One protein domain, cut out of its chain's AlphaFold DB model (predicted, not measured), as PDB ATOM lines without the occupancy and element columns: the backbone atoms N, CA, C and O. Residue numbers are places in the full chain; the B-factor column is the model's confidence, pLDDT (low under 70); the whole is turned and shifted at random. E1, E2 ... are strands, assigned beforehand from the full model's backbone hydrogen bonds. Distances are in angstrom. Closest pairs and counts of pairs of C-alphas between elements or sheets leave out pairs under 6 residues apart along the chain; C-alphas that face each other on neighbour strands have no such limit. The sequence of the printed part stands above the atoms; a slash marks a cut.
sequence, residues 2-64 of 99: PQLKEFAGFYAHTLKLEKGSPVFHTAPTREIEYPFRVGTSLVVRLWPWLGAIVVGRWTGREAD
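What this domain is: This is residues 2 to 64 of the 99 residues of an uncharacterized protein of Herbidospora galbida (UniProt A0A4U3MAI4). A single long, strongly twisted antiparallel sheet makes up this domain, with the long hairpin of E4 and E5 along its middle, E2 and E3 on either side of that hairpin, and the short E1 at the edge beyond E2. The strands' lines turn by 86 degrees from edge to edge, and no named helix covers the sheet. The printed part has 63 residues with five named strands, E1 to E5 along the chain, standing in the order E1, E2, E5, E4, E3 across the sheet; the class is all strand. It is only just compact, close to loose, with a radius of gyration of the C-alphas of 12.4 A, and its outline is a rod spanning 39 by 18 by 16 A.

Where its parts are: E5, the longest strand, holds residues 51 to 61 and measures 28.4 A, from C-alpha 51 at (7.671, 46.120, -32.345) to C-alpha 61 at (-20.411, 47.680, -35.936); it bends by 54 degrees at residue 58. E4, residues 37 to 46, measures 26.1 A and bends by 55 degrees at residue 40. E2, residues 10 to 16, measures 20.0 A, and E3, residues 24 to 30, measures 19.1 A. E1, residues 5 to 7, begins at C-alpha 5, (-5.054, 38.180, -39.458).

How they stand to each other: E4 and E5 form a hairpin, antiparallel at 163 degrees; N 44 and O 53 are 2.9 A apart, within hydrogen-bond range, and near the bends the C-alphas of Gly 39 and Trp 58 face each other at 4.3 A. On one side of this hairpin E2 is the antiparallel neighbour of E5 at 144 degrees, with N 54 and O 13 at 2.8 A. On the other side E3 forms a hairpin with E4 at 152 degrees, with N 43 and O 25 at 2.8 A. E1 and E2 form a hairpin at 158 degrees, with N 10 and O 7 at 3.0 A. E1 and E3 are the edge strands and are apart, as are E2 and E3. E3, E4 and E5 are a meander, each strand the antiparallel neighbour of the one before; E2 to E5 are a Greek key, a meander of three strands whose last is the antiparallel neighbour of the strand before them.

The domain as a whole: The two C-alphas farthest apart, those of Pro 48 and Asp 64, are 40.6 A apart. The sheet's C-alphas lie up to 7.2 A off their best plane. The printed part has no cut and no long link: E1 to E2 and E4 to E5 are tight, E2 to E3 and E3 to E4 short. The mean pLDDT of the printed part is 79.4; residues 2 to 8, residue 34 and residues 61 to 64 are under 70.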
ATOM      1  N   PRO A   2      -0.911  47.243 -42.433       55.06
ATOM      2  CA  PRO A   2      -0.456  45.894 -42.096       55.06
ATOM      3  C   PRO A   2      -1.595  44.883 -42.323       55.06
ATOM      4  O   PRO A   2      -2.754  45.196 -42.067       55.06
ATOM      5  N   GLN A   3      -1.277  43.690 -42.833       60.16
ATOM      6  CA  GLN A   3      -2.269  42.638 -43.083       60.16
ATOM      7  C   GLN A   3      -2.861  42.150 -41.752       60.16
ATOM      8  O   GLN A   3      -2.145  41.580 -40.927       60.16
ATOM      9  N   LEU A   4      -4.159  42.384 -41.542       64.06
ATOM     10  CA  LEU A   4      -4.900  41.882 -40.386       64.06
ATOM     11  C   LEU A   4      -5.115  40.374 -40.544       64.06
ATOM     12  O   LEU A   4      -5.692  39.920 -41.530       64.06
ATOM     13  N   LYS A   5      -4.655  39.587 -39.567       68.56
ATOM     14  CA  LYS A   5      -5.054  38.180 -39.458       68.56
ATOM     15  C   LYS A   5      -6.297  38.115 -38.580       68.56
ATOM     16  O   LYS A   5      -6.226  38.422 -37.389       68.56
ATOM     17  N   GLU A   6      -7.423  37.748 -39.182       68.94
ATOM     18  CA  GLU A   6      -8.705  37.619 -38.490       68.94
ATOM     19  C   GLU A   6      -8.978  36.166 -38.101       68.94
ATOM     20  O   GLU A   6      -8.825  35.251 -38.910       68.94
ATOM     21  N   PHE A   7      -9.426  35.951 -36.864       69.94
ATOM     22  CA  PHE A   7      -9.954  34.663 -36.424       69.94
ATOM     23  C   PHE A   7     -11.070  34.885 -35.399       69.94
ATOM     24  O   PHE A   7     -10.849  35.488 -34.352       69.94
ATOM     25  N   ALA A   8     -12.284  34.416 -35.706       69.25
ATOM     26  CA  ALA A   8     -13.427  34.381 -34.783       69.25
ATOM     27  C   ALA A   8     -13.772  35.719 -34.075       69.25
ATOM     28  O   ALA A   8     -14.093  35.735 -32.887       69.25
ATOM     29  N   GLY A   9     -13.714  36.853 -34.786       77.25
ATOM     30  CA  GLY A   9     -14.035  38.177 -34.220       77.25
ATOM     31  C   GLY A   9     -12.893  38.832 -33.435       77.25
ATOM     32  O   GLY A   9     -13.064  39.926 -32.890       77.25
ATOM     33  N   PHE A  10     -11.726  38.192 -33.414       84.69
ATOM     34  CA  PHE A  10     -10.472  38.771 -32.959       84.69
ATOM     35  C   PHE A  10      -9.622  39.180 -34.154       84.69
ATOM     36  O   PHE A  10      -9.655  38.548 -35.215       84.69
ATOM     37  N   TYR A  11      -8.836  40.225 -33.949       84.19
ATOM     38  CA  TYR A  11      -7.834  40.670 -34.898       84.19
ATOM     39  C   TYR A  11      -6.483  40.748 -34.210       84.19
ATOM     40  O   TYR A  11      -6.375  41.153 -33.048       84.19
ATOM     41  N   ALA A  12      -5.448  40.375 -34.954       87.56
ATOM     42  CA  ALA A  12      -4.075  40.581 -34.543       87.56
ATOM     43  C   ALA A  12      -3.266  41.198 -35.682       87.56
ATOM     44  O   ALA A  12      -3.363  40.777 -36.838       87.56
ATOM     45  N   HIS A  13      -2.458  42.196 -35.346       86.00
ATOM     46  CA  HIS A  13      -1.474  42.771 -36.254       86.00
ATOM     47  C   HIS A  13      -0.262  43.266 -35.469       86.00
ATOM     48  O   HIS A  13      -0.292  43.375 -34.243       86.00
ATOM     49  N   THR A  14       0.821  43.557 -36.179       87.56
ATOM     50  CA  THR A  14       2.002  44.180 -35.593       87.56
ATOM     51  C   THR A  14       2.057  45.654 -35.965       87.56
ATOM     52  O   THR A  14       1.727  46.030 -37.092       87.56
ATOM     53  N   LEU A  15       2.488  46.495 -35.024       85.62
ATOM     54  CA  LEU A  15       2.849  47.884 -35.303       85.62
ATOM     55  C   LEU A  15       4.282  48.170 -34.865       85.62
ATOM     56  O   LEU A  15       4.831  47.487 -33.999       85.62
ATOM     57  N   LYS A  16       4.878  49.204 -35.456       84.81
ATOM     58  CA  LYS A  16       6.096  49.806 -34.913       84.81
ATOM     59  C   LYS A  16       5.686  50.820 -33.850       84.81
ATOM     60  O   LYS A  16       4.853  51.674 -34.131       84.81
ATOM     61  N   LEU A  17       6.249  50.695 -32.654       81.94
ATOM     62  CA  LEU A  17       6.083  51.666 -31.578       81.94
ATOM     63  C   LEU A  17       7.218  52.682 -31.593       81.94
ATOM     64  O   LEU A  17       8.346  52.378 -31.990       81.94
ATOM     65  N   GLU A  18       6.916  53.874 -31.098       79.94
ATOM     66  CA  GLU A  18       7.918  54.895 -30.846       79.94
ATOM     67  C   GLU A  18       8.745  54.563 -29.600       79.94
ATOM     68  O   GLU A  18       8.348  53.813 -28.696       79.94
ATOM     69  N   LYS A  19       9.958  55.113 -29.550       74.88
ATOM     70  CA  LYS A  19      10.842  54.943 -28.400       74.88
ATOM     71  C   LYS A  19      10.239  55.698 -27.211       74.88
ATOM     72  O   LYS A  19      10.129  56.912 -27.254       74.88
ATOM     73  N   GLY A  20       9.884  54.973 -26.152       79.06
ATOM     74  CA  GLY A  20       9.246  55.545 -24.957       79.06
ATOM     75  C   GLY A  20       7.792  55.119 -24.753       79.06
ATOM     76  O   GLY A  20       7.258  55.327 -23.669       79.06
ATOM     77  N   SER A  21       7.167  54.438 -25.724       78.12
ATOM     78  CA  SER A  21       5.798  53.937 -25.552       78.12
ATOM     79  C   SER A  21       5.692  52.917 -24.401       78.12
ATOM     80  O   SER A  21       6.600  52.086 -24.246       78.12
ATOM     81  N   PRO A  22       4.600  52.930 -23.613       81.19
ATOM     82  CA  PRO A  22       4.403  52.024 -22.481       81.19
ATOM     83  C   PRO A  22       4.387  50.546 -22.901       81.19
ATOM     84  O   PRO A  22       4.048  50.205 -24.035       81.19
ATOM     85  N   VAL A  23       4.765  49.653 -21.974       83.94
ATOM     86  CA  VAL A  23       4.910  48.205 -22.241       83.94
ATOM     87  C   VAL A  23       3.576  47.555 -22.611       83.94
ATOM     88  O   VAL A  23       3.534  46.686 -23.479       83.94
ATOM     89  N   PHE A  24       2.494  47.986 -21.973       87.75
ATOM     90  CA  PHE A  24       1.138  47.534 -22.240       87.75
ATOM     91  C   PHE A  24       0.191  48.726 -22.127       87.75
ATOM     92  O   PHE A  24       0.274  49.499 -21.173       87.75
ATOM     93  N   HIS A  25      -0.693  48.893 -23.104       84.94
ATOM     94  CA  HIS A  25      -1.783  49.863 -23.038       84.94
ATOM     95  C   HIS A  25      -2.954  49.402 -23.901       84.94
ATOM     96  O   HIS A  25      -2.790  48.628 -24.844       84.94
ATOM     97  N   THR A  26      -4.152  49.867 -23.570       89.00
ATOM     98  CA  THR A  26      -5.345  49.626 -24.380       89.00
ATOM     99  C   THR A  26      -5.595  50.802 -25.305       89.00
ATOM    100  O   THR A  26      -5.506  51.947 -24.867       89.00
ATOM    101  N   ALA A  27      -5.958  50.530 -26.556       84.25
ATOM    102  CA  ALA A  27      -6.292  51.558 -27.534       84.25
ATOM    103  C   ALA A  27      -7.622  51.232 -28.234       84.25
ATOM    104  O   ALA A  27      -7.828  50.084 -28.656       84.25
ATOM    105  N   PRO A  28      -8.537  52.208 -28.382       83.56
ATOM    106  CA  PRO A  28      -9.718  52.028 -29.216       83.56
ATOM    107  C   PRO A  28      -9.286  51.815 -30.672       83.56
ATOM    108  O   PRO A  28      -8.429  52.528 -31.189       83.56
ATOM    109  N   THR A  29      -9.876  50.827 -31.342       84.06
ATOM    110  CA  THR A  29      -9.601  50.528 -32.753       84.06
ATOM    111  C   THR A  29     -10.891  50.621 -33.545       84.06
ATOM    112  O   THR A  29     -11.941  50.144 -33.105       84.06
ATOM    113  N   ARG A  30     -10.804  51.236 -34.722       80.38
ATOM    114  CA  ARG A  30     -11.919  51.393 -35.650       80.38
ATOM    115  C   ARG A  30     -11.459  51.064 -37.059       80.38
ATOM    116  O   ARG A  30     -10.330  51.383 -37.429       80.38
ATOM    117  N   GLU A  31     -12.336  50.428 -37.811       77.81
ATOM    118  CA  GLU A  31     -12.140  50.143 -39.224       77.81
ATOM    119  C   GLU A  31     -12.774  51.261 -40.055       77.81
ATOM    120  O   GLU A  31     -13.918  51.642 -39.815       77.81
ATOM    121  N   ILE A  32     -12.012  51.813 -41.000       70.81
ATOM    122  CA  ILE A  32     -12.493  52.858 -41.920       70.81
ATOM    123  C   ILE A  32     -13.144  52.276 -43.179       70.81
ATOM    124  O   ILE A  32     -13.763  53.008 -43.938       70.81
ATOM    125  N   GLU A  33     -12.998  50.971 -43.402       70.19
ATOM    126  CA  GLU A  33     -13.615  50.246 -44.510       70.19
ATOM    127  C   GLU A  33     -14.830  49.455 -44.007       70.19
ATOM    128  O   GLU A  33     -14.904  49.047 -42.842       70.19
ATOM    129  N   TYR A  34     -15.807  49.233 -44.887       69.06
ATOM    130  CA  TYR A  34     -16.957  48.387 -44.579       69.06
ATOM    131  C   TYR A  34     -16.461  46.978 -44.186       69.06
ATOM    132  O   TYR A  34     -15.744  46.358 -44.973       69.06
ATOM    133  N   PRO A  35     -16.829  46.439 -43.004       75.12
ATOM    134  CA  PRO A  35     -18.095  46.676 -42.304       75.12
ATOM    135  C   PRO A  35     -18.014  47.564 -41.042       75.12
ATOM    136  O   PRO A  35     -18.741  47.296 -40.081       75.12
ATOM    137  N   PHE A  36     -17.146  48.585 -41.022       78.00
ATOM    138  CA  PHE A  36     -17.066  49.625 -39.976       78.00
ATOM    139  C   PHE A  36     -17.031  49.056 -38.552       78.00
ATOM    140  O   PHE A  36     -17.827  49.408 -37.670       78.00
ATOM    141  N   ARG A  37     -16.137  48.092 -38.322       82.12
ATOM    142  CA  ARG A  37     -16.033  47.428 -37.024       82.12
ATOM    143  C   ARG A  37     -15.398  48.359 -36.003       82.12
ATOM    144  O   ARG A  37     -14.437  49.078 -36.281       82.12
ATOM    145  N   VAL A  38     -15.915  48.289 -34.782       83.62
ATOM    146  CA  VAL A  38     -15.358  48.996 -33.627       83.62
ATOM    147  C   VAL A  38     -14.959  47.999 -32.556       83.62
ATOM    148  O   VAL A  38     -15.606  46.965 -32.358       83.62
ATOM    149  N   GLY A  39     -13.852  48.283 -31.885       86.00
ATOM    150  CA  GLY A  39     -13.292  47.389 -30.891       86.00
ATOM    151  C   GLY A  39     -12.320  48.078 -29.955       86.00
ATOM    152  O   GLY A  39     -12.006  49.266 -30.064       86.00
ATOM    153  N   THR A  40     -11.831  47.293 -29.008       86.00
ATOM    154  CA  THR A  40     -10.744  47.694 -28.121       86.00
ATOM    155  C   THR A  40      -9.601  46.724 -28.331       86.00
ATOM    156  O   THR A  40      -9.793  45.505 -28.324       86.00
ATOM    157  N   SER A  41      -8.414  47.283 -28.536       88.56
ATOM    158  CA  SER A  41      -7.179  46.527 -28.642       88.56
ATOM    159  C   SER A  41      -6.359  46.634 -27.371       88.56
ATOM    160  O   SER A  41      -6.362  47.659 -26.691       88.56
ATOM    161  N   LEU A  42      -5.629  45.565 -27.089       90.69
ATOM    162  CA  LEU A  42      -4.487  45.551 -26.204       90.69
ATOM    163  C   LEU A  42      -3.226  45.621 -27.066       90.69
ATOM    164  O   LEU A  42      -3.002  44.774 -27.934       90.69
ATOM    165  N   VAL A  43      -2.407  46.631 -26.810       89.38
ATOM    166  CA  VAL A  43      -1.110  46.825 -27.446       89.38
ATOM    167  C   VAL A  43      -0.038  46.373 -26.465       89.38
ATOM    168  O   VAL A  43       0.089  46.934 -25.376       89.38
ATOM    169  N   VAL A  44       0.730  45.354 -26.850       88.62
ATOM    170  CA  VAL A  44       1.826  44.800 -26.048       88.62
ATOM    171  C   VAL A  44       3.145  45.036 -26.769       88.62
ATOM    172  O   VAL A  44       3.365  44.541 -27.878       88.62
ATOM    173  N   ARG A  45       4.040  45.787 -26.127       86.00
ATOM    174  CA  ARG A  45       5.392  46.055 -26.618       86.00
ATOM    175  C   ARG A  45       6.266  44.815 -26.463       86.00
ATOM    176  O   ARG A  45       6.406  44.275 -25.367       86.00
ATOM    177  N   LEU A  46       6.922  44.415 -27.546       82.19
ATOM    178  CA  LEU A  46       7.887  43.321 -27.553       82.19
ATOM    179  C   LEU A  46       9.283  43.848 -27.219       82.19
ATOM    180  O   LEU A  46      10.057  44.187 -28.107       82.19
ATOM    181  N   TRP A  47       9.632  43.909 -25.934       74.38
ATOM    182  CA  TRP A  47      11.001  44.240 -25.527       74.38
ATOM    183  C   TRP A  47      11.995  43.164 -26.016       74.38
ATOM    184  O   TRP A  47      11.695  41.981 -25.854       74.38
ATOM    185  N   PRO A  48      13.177  43.510 -26.571       73.31
ATOM    186  CA  PRO A  48      13.779  44.844 -26.730       73.31
ATOM    187  C   PRO A  48      13.541  45.510 -28.104       73.31
ATOM    188  O   PRO A  48      14.194  46.501 -28.426       73.31
ATOM    189  N   TRP A  49      12.657  44.977 -28.949       77.88
ATOM    190  CA  TRP A  49      12.377  45.541 -30.272       77.88
ATOM    191  C   TRP A  49      11.344  46.674 -30.220       77.88
ATOM    192  O   TRP A  49      10.441  46.703 -29.391       77.88
ATOM    193  N   LEU A  50      11.429  47.599 -31.182       77.50
ATOM    194  CA  LEU A  50      10.420  48.648 -31.417       77.50
ATOM    195  C   LEU A  50       9.121  48.085 -32.031       77.50
ATOM    196  O   LEU A  50       8.371  48.799 -32.689       77.50
ATOM    197  N   GLY A  51       8.874  46.786 -31.874       84.56
ATOM    198  CA  GLY A  51       7.671  46.120 -32.345       84.56
ATOM    199  C   GLY A  51       6.643  46.013 -31.229       84.56
ATOM    200  O   GLY A  51       6.980  45.820 -30.061       84.56
ATOM    201  N   ALA A  52       5.376  46.081 -31.599       86.81
ATOM    202  CA  ALA A  52       4.282  45.679 -30.739       86.81
ATOM    203  C   ALA A  52       3.364  44.709 -31.452       86.81
ATOM    204  O   ALA A  52       3.176  44.779 -32.668       86.81
ATOM    205  N   ILE A  53       2.786  43.823 -30.654       88.94
ATOM    206  CA  ILE A  53       1.655  43.007 -31.058       88.94
ATOM    207  C   ILE A  53       0.406  43.715 -30.561       88.94
ATOM    208  O   ILE A  53       0.280  44.036 -29.378       88.94
ATOM    209  N   VAL A  54      -0.513  43.940 -31.484       88.44
ATOM    210  CA  VAL A  54      -1.858  44.408 -31.195       88.44
ATOM    211  C   VAL A  54      -2.771  43.213 -31.287       88.44
ATOM    212  O   VAL A  54      -2.822  42.562 -32.331       88.44
ATOM    213  N   VAL A  55      -3.504  42.944 -30.216       89.94
ATOM    214  CA  VAL A  55      -4.593  41.971 -30.226       89.94
ATOM    215  C   VAL A  55      -5.839  42.678 -29.750       89.94
ATOM    216  O   VAL A  55      -5.831  43.314 -28.699       89.94
ATOM    217  N   GLY A  56      -6.921  42.582 -30.505       87.94
ATOM    218  CA  GLY A  56      -8.187  43.163 -30.097       87.94
ATOM    219  C   GLY A  56      -9.361  42.282 -30.452       87.94
ATOM    220  O   GLY A  56      -9.244  41.293 -31.180       87.94
ATOM    221  N   ARG A  57     -10.508  42.659 -29.897       86.94
ATOM    222  CA  ARG A  57     -11.790  42.025 -30.177       86.94
ATOM    223  C   ARG A  57     -12.734  43.060 -30.758       86.94
ATOM    224  O   ARG A  57     -12.880  44.149 -30.200       86.94
ATOM    225  N   TRP A  58     -13.405  42.696 -31.841       84.31
ATOM    226  CA  TRP A  58     -14.505  43.488 -32.372       84.31
ATOM    227  C   TRP A  58     -15.704  43.377 -31.424       84.31
ATOM    228  O   TRP A  58     -16.162  42.276 -31.104       84.31
ATOM    229  N   THR A  59     -16.182  44.512 -30.921       80.75
ATOM    230  CA  THR A  59     -17.296  44.580 -29.962       80.75
ATOM    231  C   THR A  59     -18.598  45.033 -30.611       80.75
ATOM    232  O   THR A  59     -19.660  44.766 -30.057       80.75
ATOM    233  N   GLY A  60     -18.540  45.659 -31.788       74.12
ATOM    234  CA  GLY A  60     -19.721  46.124 -32.507       74.12
ATOM    235  C   GLY A  60     -19.432  46.532 -33.949       74.12
ATOM    236  O   GLY A  60     -18.320  46.365 -34.456       74.12
ATOM    237  N   ARG A  61     -20.462  47.068 -34.602       69.00
ATOM    238  CA  ARG A  61     -20.411  47.680 -35.936       69.00
ATOM    239  C   ARG A  61     -21.037  49.065 -35.839       69.00
ATOM    240  O   ARG A  61     -22.079  49.200 -35.197       69.00
ATOM    241  N   GLU A  62     -20.411  50.068 -36.439       64.81
ATOM    242  CA  GLU A  62     -21.077  51.349 -36.672       64.81
ATOM    243  C   GLU A  62     -21.981  51.216 -37.909       64.81
ATOM    244  O   GLU A  62     -21.632  50.548 -38.881       64.81
ATOM    245  N   ALA A  63     -23.192  51.773 -37.833       58.56
ATOM    246  CA  ALA A  63     -24.196  51.655 -38.893       58.56
ATOM    247  C   ALA A  63     -23.999  52.677 -40.024       58.56
ATOM    248  O   ALA A  63     -24.671  52.579 -41.047       58.56
ATOM    249  N   ASP A  64     -23.114  53.657 -39.827       66.19
ATOM    250  CA  ASP A  64     -23.061  54.877 -40.620       66.19
ATOM    251  C   ASP A  64     -21.606  55.275 -40.917       66.19
ATOM    252  O   ASP A  64     -20.821  55.572 -40.011       66.19
TER     253      ASP A  64